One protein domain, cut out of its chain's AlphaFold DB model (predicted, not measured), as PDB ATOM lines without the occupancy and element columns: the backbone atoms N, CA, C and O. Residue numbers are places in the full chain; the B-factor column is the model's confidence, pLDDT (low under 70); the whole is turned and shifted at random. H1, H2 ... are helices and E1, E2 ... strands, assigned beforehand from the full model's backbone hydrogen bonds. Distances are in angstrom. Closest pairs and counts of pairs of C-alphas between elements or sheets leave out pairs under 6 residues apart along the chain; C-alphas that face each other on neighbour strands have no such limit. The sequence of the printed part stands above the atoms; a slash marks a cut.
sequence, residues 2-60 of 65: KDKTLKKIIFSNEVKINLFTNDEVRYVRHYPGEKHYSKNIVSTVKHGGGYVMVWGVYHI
ATOM      1  N   LYS A   2     139.271 -29.748  54.320       55.81
ATOM      2  CA  LYS A   2     138.306 -30.634  53.619       55.81
ATOM      3  C   LYS A   2     137.256 -31.286  54.537       55.81
ATOM      4  O   LYS A   2     136.089 -31.382  54.180       55.81
ATOM      5  N   ASP A   3     137.667 -31.637  55.748       63.56
ATOM      6  CA  ASP A   3     136.837 -32.330  56.738       63.56
ATOM      7  C   ASP A   3     135.652 -31.481  57.259       63.56
ATOM      8  O   ASP A   3     134.547 -31.961  57.497       63.56
ATOM      9  N   LYS A   4     135.835 -30.156  57.343       68.00
ATOM     10  CA  LYS A   4     134.787 -29.225  57.803       68.00
ATOM     11  C   LYS A   4     133.648 -29.081  56.788       68.00
ATOM     12  O   LYS A   4     132.523 -28.784  57.181       68.00
ATOM     13  N   THR A   5     133.946 -29.262  55.504       76.12
ATOM     14  CA  THR A   5     132.971 -29.155  54.414       76.12
ATOM     15  C   THR A   5     132.102 -30.405  54.344       76.12
ATOM     16  O   THR A   5     130.885 -30.286  54.261       76.12
ATOM     17  N   LEU A   6     132.696 -31.595  54.480       80.31
ATOM     18  CA  LEU A   6     131.967 -32.870  54.463       80.31
ATOM     19  C   LEU A   6     130.961 -32.978  55.620       80.31
ATOM     20  O   LEU A   6     129.845 -33.439  55.413       80.31
ATOM     21  N   LYS A   7     131.292 -32.429  56.798       81.06
ATOM     22  CA  LYS A   7     130.369 -32.331  57.946       81.06
ATOM     23  C   LYS A   7     129.145 -31.437  57.705       81.06
ATOM     24  O   LYS A   7     128.261 -31.409  58.553       81.06
ATOM     25  N   LYS A   8     129.064 -30.702  56.595       84.38
ATOM     26  CA  LYS A   8     127.909 -29.851  56.253       84.38
ATOM     27  C   LYS A   8     127.088 -30.381  55.081       84.38
ATOM     28  O   LYS A   8     126.038 -29.821  54.791       84.38
ATOM     29  N   ILE A   9     127.565 -31.421  54.400       89.44
ATOM     30  CA  ILE A   9     126.904 -31.960  53.215       89.44
ATOM     31  C   ILE A   9     125.915 -33.039  53.644       89.44
ATOM     32  O   ILE A   9     126.284 -33.995  54.323       89.44
ATOM     33  N   ILE A  10     124.662 -32.887  53.221       92.25
ATOM     34  CA  ILE A  10     123.646 -33.937  53.277       92.25
ATOM     35  C   ILE A  10     123.565 -34.543  51.879       92.25
ATOM     36  O   ILE A  10     123.368 -33.822  50.902       92.25
ATOM     37  N   PHE A  11     123.735 -35.857  51.783       93.56
ATOM     38  CA  PHE A  11     123.578 -36.596  50.536       93.56
ATOM     39  C   PHE A  11     122.144 -37.101  50.427       93.56
ATOM     40  O   PHE A  11     121.539 -37.459  51.432       93.56
ATOM     41  N   SER A  12     121.618 -37.150  49.208       95.62
ATOM     42  CA  SER A  12     120.296 -37.692  48.896       95.62
ATOM     43  C   SER A  12     120.427 -38.652  47.727       95.62
ATOM     44  O   SER A  12     121.192 -38.372  46.805       95.62
ATOM     45  N   ASN A  13     119.688 -39.756  47.746       97.62
ATOM     46  CA  ASN A  13     119.625 -40.654  46.601       97.62
ATOM     47  C   ASN A  13     118.303 -41.431  46.547       97.62
ATOM     48  O   ASN A  13     117.612 -41.572  47.557       97.62
ATOM     49  N   GLU A  14     118.009 -41.975  45.370       97.81
ATOM     50  CA  GLU A  14     116.965 -42.968  45.144       97.81
ATOM     51  C   GLU A  14     117.591 -44.333  44.868       97.81
ATOM     52  O   GLU A  14     118.616 -44.449  44.193       97.81
ATOM     53  N   VAL A  15     116.968 -45.388  45.386       95.00
ATOM     54  CA  VAL A  15     117.366 -46.768  45.116       95.00
ATOM     55  C   VAL A  15     116.148 -47.626  44.816       95.00
ATOM     56  O   VAL A  15     115.105 -47.514  45.459       95.00
ATOM     57  N   LYS A  16     116.311 -48.511  43.836       94.19
ATOM     58  CA  LYS A  16     115.363 -49.568  43.503       94.19
ATOM     59  C   LYS A  16     115.796 -50.863  44.180       94.19
ATOM     60  O   LYS A  16     116.913 -51.326  43.963       94.19
ATOM     61  N   ILE A  17     114.907 -51.469  44.958       93.31
ATOM     62  CA  ILE A  17     115.125 -52.772  45.593       93.31
ATOM     63  C   ILE A  17     114.142 -53.765  44.977       93.31
ATOM     64  O   ILE A  17     112.939 -53.689  45.220       93.31
ATOM     65  N   ASN A  18     114.647 -54.683  44.151       91.81
ATOM     66  CA  ASN A  18     113.825 -55.706  43.502       91.81
ATOM     67  C   ASN A  18     113.405 -56.781  44.514       91.81
ATOM     68  O   ASN A  18     114.240 -57.285  45.263       91.81
ATOM     69  N   LEU A  19     112.125 -57.169  44.512       90.12
ATOM     70  CA  LEU A  19     111.619 -58.249  45.373       90.12
ATOM     71  C   LEU A  19     112.013 -59.635  44.839       90.12
ATOM     72  O   LEU A  19     112.228 -60.575  45.601       90.12
ATOM     73  N   PHE A  20     112.117 -59.761  43.517       84.88
ATOM     74  CA  PHE A  20     112.505 -60.988  42.840       84.88
ATOM     75  C   PHE A  20     113.518 -60.670  41.751       84.88
ATOM     76  O   PHE A  20     113.337 -59.703  41.008       84.88
ATOM     77  N   THR A  21     114.525 -61.535  41.610       82.44
ATOM     78  CA  THR A  21     115.655 -61.387  40.675       82.44
ATOM     79  C   THR A  21     116.485 -60.111  40.872       82.44
ATOM     80  O   THR A  21     116.075 -59.143  41.502       82.44
ATOM     81  N   ASN A  22     117.712 -60.138  40.364       84.12
ATOM     82  CA  ASN A  22     118.569 -58.966  40.226       84.12
ATOM     83  C   ASN A  22     118.535 -58.499  38.765       84.12
ATOM     84  O   ASN A  22     118.247 -59.296  37.876       84.12
ATOM     85  N   ASP A  23     118.865 -57.230  38.525       84.25
ATOM     86  CA  ASP A  23     118.927 -56.653  37.170       84.25
ATOM     87  C   ASP A  23     120.213 -57.066  36.409       84.25
ATOM     88  O   ASP A  23     120.523 -56.540  35.343       84.25
ATOM     89  N   GLU A  24     120.983 -58.012  36.953       87.12
ATOM     90  CA  GLU A  24     122.228 -58.496  36.359       87.12
ATOM     91  C   GLU A  24     121.992 -59.588  35.310       87.12
ATOM     92  O   GLU A  24     121.008 -60.333  35.328       87.12
ATOM     93  N   VAL A  25     122.975 -59.744  34.422       87.75
ATOM     94  CA  VAL A  25     123.010 -60.851  33.467       87.75
ATOM     95  C   VAL A  25     123.316 -62.154  34.203       87.75
ATOM     96  O   VAL A  25     124.326 -62.276  34.895       87.75
ATOM     97  N   ARG A  26     122.467 -63.166  34.004       87.38
ATOM     98  CA  ARG A  26     122.689 -64.520  34.523       87.38
ATOM     99  C   ARG A  26     123.234 -65.433  33.436       87.38
ATOM    100  O   ARG A  26     122.631 -65.573  32.375       87.38
ATOM    101  N   TYR A  27     124.341 -66.103  33.737       90.81
ATOM    102  CA  TYR A  27     124.926 -67.122  32.872       90.81
ATOM    103  C   TYR A  27     124.472 -68.511  33.318       90.81
ATOM    104  O   TYR A  27     124.615 -68.869  34.486       90.81
ATOM    105  N   VAL A  28     123.951 -69.307  32.384       91.38
ATOM    106  CA  VAL A  28     123.548 -70.699  32.625       91.38
ATOM    107  C   VAL A  28     124.307 -71.610  31.667       91.38
ATOM    108  O   VAL A  28     124.491 -71.273  30.498       91.38
ATOM    109  N   ARG A  29     124.767 -72.763  32.162       93.38
ATOM    110  CA  ARG A  29     125.421 -73.805  31.358       93.38
ATOM    111  C   ARG A  29     124.476 -74.992  31.199       93.38
ATOM    112  O   ARG A  29     123.775 -75.337  32.142       93.38
ATOM    113  N   HIS A  30     124.484 -75.620  30.030       95.69
ATOM    114  CA  HIS A  30     123.712 -76.830  29.752       95.69
ATOM    115  C   HIS A  30     124.416 -77.679  28.688       95.69
ATOM    116  O   HIS A  30     125.191 -77.156  27.884       95.69
ATOM    117  N   TYR A  31     124.126 -78.979  28.652       96.31
ATOM    118  CA  TYR A  31     124.568 -79.857  27.566       96.31
ATOM    119  C   TYR A  31     123.711 -79.657  26.298       96.31
ATOM    120  O   TYR A  31     122.609 -79.091  26.377       96.31
ATOM    121  N   PRO A  32     124.183 -80.088  25.109       96.31
ATOM    122  CA  PRO A  32     123.367 -80.090  23.896       96.31
ATOM    123  C   PRO A  32     122.044 -80.838  24.113       96.31
ATOM    124  O   PRO A  32     122.028 -81.919  24.689       96.31
ATOM    125  N   GLY A  33     120.927 -80.243  23.690       95.62
ATOM    126  CA  GLY A  33     119.582 -80.809  23.876       95.62
ATOM    127  C   GLY A  33     118.933 -80.547  25.244       95.62
ATOM    128  O   GLY A  33     117.717 -80.645  25.359       95.62
ATOM    129  N   GLU A  34     119.686 -80.121  26.264       96.00
ATOM    130  CA  GLU A  34     119.152 -79.932  27.624       96.00
ATOM    131  C   GLU A  34     118.666 -78.505  27.938       96.00
ATOM    132  O   GLU A  34     118.303 -78.202  29.079       96.00
ATOM    133  N   LYS A  35     118.668 -77.596  26.956       92.88
ATOM    134  CA  LYS A  35     118.351 -76.169  27.162       92.88
ATOM    135  C   LYS A  35     116.991 -75.945  27.836       92.88
ATOM    136  O   LYS A  35     116.818 -74.972  28.561       92.88
ATOM    137  N   HIS A  36     116.030 -76.835  27.590       93.12
ATOM    138  CA  HIS A  36     114.654 -76.695  28.066       93.12
ATOM    139  C   HIS A  36     114.394 -77.321  29.445       93.12
ATOM    140  O   HIS A  36     113.275 -77.244  29.949       93.12
ATOM    141  N   TYR A  37     115.397 -77.943  30.070       94.75
ATOM    142  CA  TYR A  37     115.234 -78.504  31.407       94.75
ATOM    143  C   TYR A  37     115.124 -77.400  32.452       94.75
ATOM    144  O   TYR A  37     115.871 -76.427  32.417       94.75
ATOM    145  N   SER A  38     114.229 -77.574  33.426       91.06
ATOM    146  CA  SER A  38     113.967 -76.583  34.481       91.06
ATOM    147  C   SER A  38     115.226 -76.186  35.259       91.06
ATOM    148  O   SER A  38     115.393 -75.017  35.584       91.06
ATOM    149  N   LYS A  39     116.153 -77.131  35.479       90.62
ATOM    150  CA  LYS A  39     117.472 -76.884  36.096       90.62
ATOM    151  C   LYS A  39     118.384 -75.947  35.282       90.62
ATOM    152  O   LYS A  39     119.313 -75.375  35.840       90.62
ATOM    153  N   ASN A  40     118.122 -75.797  33.981       94.12
ATOM    154  CA  ASN A  40     118.939 -75.060  33.011       94.12
ATOM    155  C   ASN A  40     118.263 -73.759  32.526       94.12
ATOM    156  O   ASN A  40     118.737 -73.137  31.576       94.12
ATOM    157  N   ILE A  41     117.159 -73.337  33.151       91.69
ATOM    158  CA  ILE A  41     116.440 -72.104  32.814       91.69
ATOM    159  C   ILE A  41     116.337 -71.233  34.065       91.69
ATOM    160  O   ILE A  41     116.075 -71.719  35.163       91.69
ATOM    161  N   VAL A  42     116.499 -69.921  33.898       89.06
ATOM    162  CA  VAL A  42     116.179 -68.956  34.954       89.06
ATOM    163  C   VAL A  42     114.670 -68.732  34.971       89.06
ATOM    164  O   VAL A  42     114.094 -68.279  33.983       89.06
ATOM    165  N   SER A  43     114.026 -69.030  36.097       84.62
ATOM    166  CA  SER A  43     112.600 -68.762  36.286       84.62
ATOM    167  C   SER A  43     112.301 -67.266  36.161       84.62
ATOM    168  O   SER A  43     112.918 -66.455  36.855       84.62
ATOM    169  N   THR A  44     111.319 -66.906  35.336       84.38
ATOM    170  CA  THR A  44     110.806 -65.537  35.217       84.38
ATOM    171  C   THR A  44     109.422 -65.420  35.853       84.38
ATOM    172  O   THR A  44     108.634 -66.367  35.867       84.38
ATOM    173  N   VAL A  45     109.114 -64.243  36.394       82.88
ATOM    174  CA  VAL A  45     107.781 -63.897  36.910       82.88
ATOM    175  C   VAL A  45     107.014 -63.149  35.829       82.88
ATOM    176  O   VAL A  45     107.480 -62.125  35.334       82.88
ATOM    177  N   LYS A  46     105.824 -63.645  35.470       70.56
ATOM    178  CA  LYS A  46     105.037 -63.140  34.328       70.56
ATOM    179  C   LYS A  46     104.623 -61.667  34.434       70.56
ATOM    180  O   LYS A  46     104.518 -61.009  33.409       70.56
ATOM    181  N   HIS A  47     104.399 -61.161  35.646       67.94
ATOM    182  CA  HIS A  47     103.885 -59.803  35.881       67.94
ATOM    183  C   HIS A  47     104.941 -58.853  36.469       67.94
ATOM    184  O   HIS A  47     104.599 -57.761  36.909       67.94
ATOM    185  N   GLY A  48     106.218 -59.265  36.475       71.38
ATOM    186  CA  GLY A  48     107.284 -58.574  37.198       71.38
ATOM    187  C   GLY A  48     107.127 -58.779  38.704       71.38
ATOM    188  O   GLY A  48     106.079 -58.517  39.278       71.38
ATOM    189  N   GLY A  49     108.169 -59.274  39.373       83.31
ATOM    190  CA  GLY A  49     108.118 -59.584  40.807       83.31
ATOM    191  C   GLY A  49     107.930 -58.372  41.723       83.31
ATOM    192  O   GLY A  49     107.902 -58.550  42.931       83.31
ATOM    193  N   GLY A  50     107.800 -57.164  41.169       89.25
ATOM    194  CA  GLY A  50     107.721 -55.917  41.913       89.25
ATOM    195  C   GLY A  50     109.079 -55.441  42.427       89.25
ATOM    196  O   GLY A  50     110.085 -56.157  42.421       89.25
ATOM    197  N   TYR A  51     109.100 -54.189  42.862       92.12
ATOM    198  CA  TYR A  51     110.240 -53.560  43.510       92.12
ATOM    199  C   TYR A  51     109.741 -52.468  44.451       92.12
ATOM    200  O   TYR A  51     108.627 -51.965  44.301       92.12
ATOM    201  N   VAL A  52     110.582 -52.094  45.405       94.56
ATOM    202  CA  VAL A  52     110.364 -50.932  46.264       94.56
ATOM    203  C   VAL A  52     111.351 -49.853  45.843       94.56
ATOM    204  O   VAL A  52     112.552 -50.111  45.767       94.56
ATOM    205  N   MET A  53     110.848 -48.653  45.558       96.94
ATOM    206  CA  MET A  53     111.691 -47.464  45.444       96.94
ATOM    207  C   MET A  53     111.823 -46.832  46.813       96.94
ATOM    208  O   MET A  53     110.827 -46.614  47.501       96.94
ATOM    209  N   VAL A  54     113.051 -46.517  47.186       97.38
ATOM    210  CA  VAL A  54     113.350 -45.806  48.419       97.38
ATOM    211  C   VAL A  54     114.103 -44.546  48.052       97.38
ATOM    212  O   VAL A  54     115.133 -44.607  47.386       97.38
ATOM    213  N   TRP A  55     113.596 -43.411  48.512       98.25
ATOM    214  CA  TRP A  55     114.341 -42.164  48.549       98.25
ATOM    215  C   TRP A  55     114.820 -41.938  49.978       98.25
ATOM    216  O   TRP A  55     114.072 -42.159  50.934       98.25
ATOM    217  N   GLY A  56     116.063 -41.508  50.134       97.12
ATOM    218  CA  GLY A  56     116.619 -41.250  51.450       97.12
ATOM    219  C   GLY A  56     117.732 -40.226  51.418       97.12
ATOM    220  O   GLY A  56     118.396 -40.014  50.400       97.12
ATOM    221  N   VAL A  57     117.945 -39.620  52.581       96.12
ATOM    222  CA  VAL A  57     119.063 -38.723  52.842       96.12
ATOM    223  C   VAL A  57     119.965 -39.315  53.911       96.12
ATOM    224  O   VAL A  57     119.497 -39.970  54.841       96.12
ATOM    225  N   TYR A  58     121.265 -39.076  53.794       91.19
ATOM    226  CA  TYR A  58     122.228 -39.458  54.816       91.19
ATOM    227  C   TYR A  58     123.317 -38.400  54.962       91.19
ATOM    228  O   TYR A  58     123.655 -37.662  54.036       91.19
ATOM    229  N   HIS A  59     123.864 -38.325  56.169       89.25
ATOM    230  CA  HIS A  59     124.959 -37.434  56.520       89.25
ATOM    231  C   HIS A  59     126.104 -38.265  57.087       89.25
ATOM    232  O   HIS A  59     125.882 -39.190  57.870       89.25
ATOM    233  N   ILE A  60     127.330 -37.963  56.666       84.94
ATOM    234  CA  ILE A  60     128.507 -38.708  57.104       84.94
ATOM    235  C   ILE A  60     128.970 -38.147  58.446       84.94
ATOM    236  O   ILE A  60     129.559 -37.064  58.529       84.94
TER     237      ILE A  60
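Overview. This is residues 2 to 60 of the 65 residues of the protein "TCB1" of Hepatospora eriocheir (UniProt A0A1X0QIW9). With little regular structure, this is a long two-stranded hairpin, E1 and E2, closed by a large loop, residues 19 to 50, that reaches away from it to residues 32 to 38, which stick out; the short helix H1 is at the opposite end. The 59 printed residues run H1, E1, E2, a mixed class with 23 residues in named elements, and E1 and E2 form an antiparallel sheet. The whole is extended, a rod spanning 63 by 27 by 10 A, with radius of gyration of the C-alphas 20.4 A.

Arrangement. Look at E1, residues 10 to 18, and E2, residues 51 to 59: this hairpin is antiparallel at 161 degrees. N 15 and O 54 are 2.8 A apart, within hydrogen-bond range. H1, residues 2 to 6, is apart from E2; its O i to N i+4 pair is within hydrogen-bond range.

Along the chain. Find C-alpha 10 at (123.646, -33.937, 53.277); E1 runs 25.8 A from there. E2 runs 25.4 A to C-alpha 59 at (124.959, -37.434, 56.520). H1 measures 6.8 A.

Size, cuts and confidence. The C-alphas of Lys 4 and Gly 33, the two farthest apart, are 63.6 A apart. The printed part has no cut; the E1 to E2 link is long. Confidence is under 70 at residues 2 to 4 and 47.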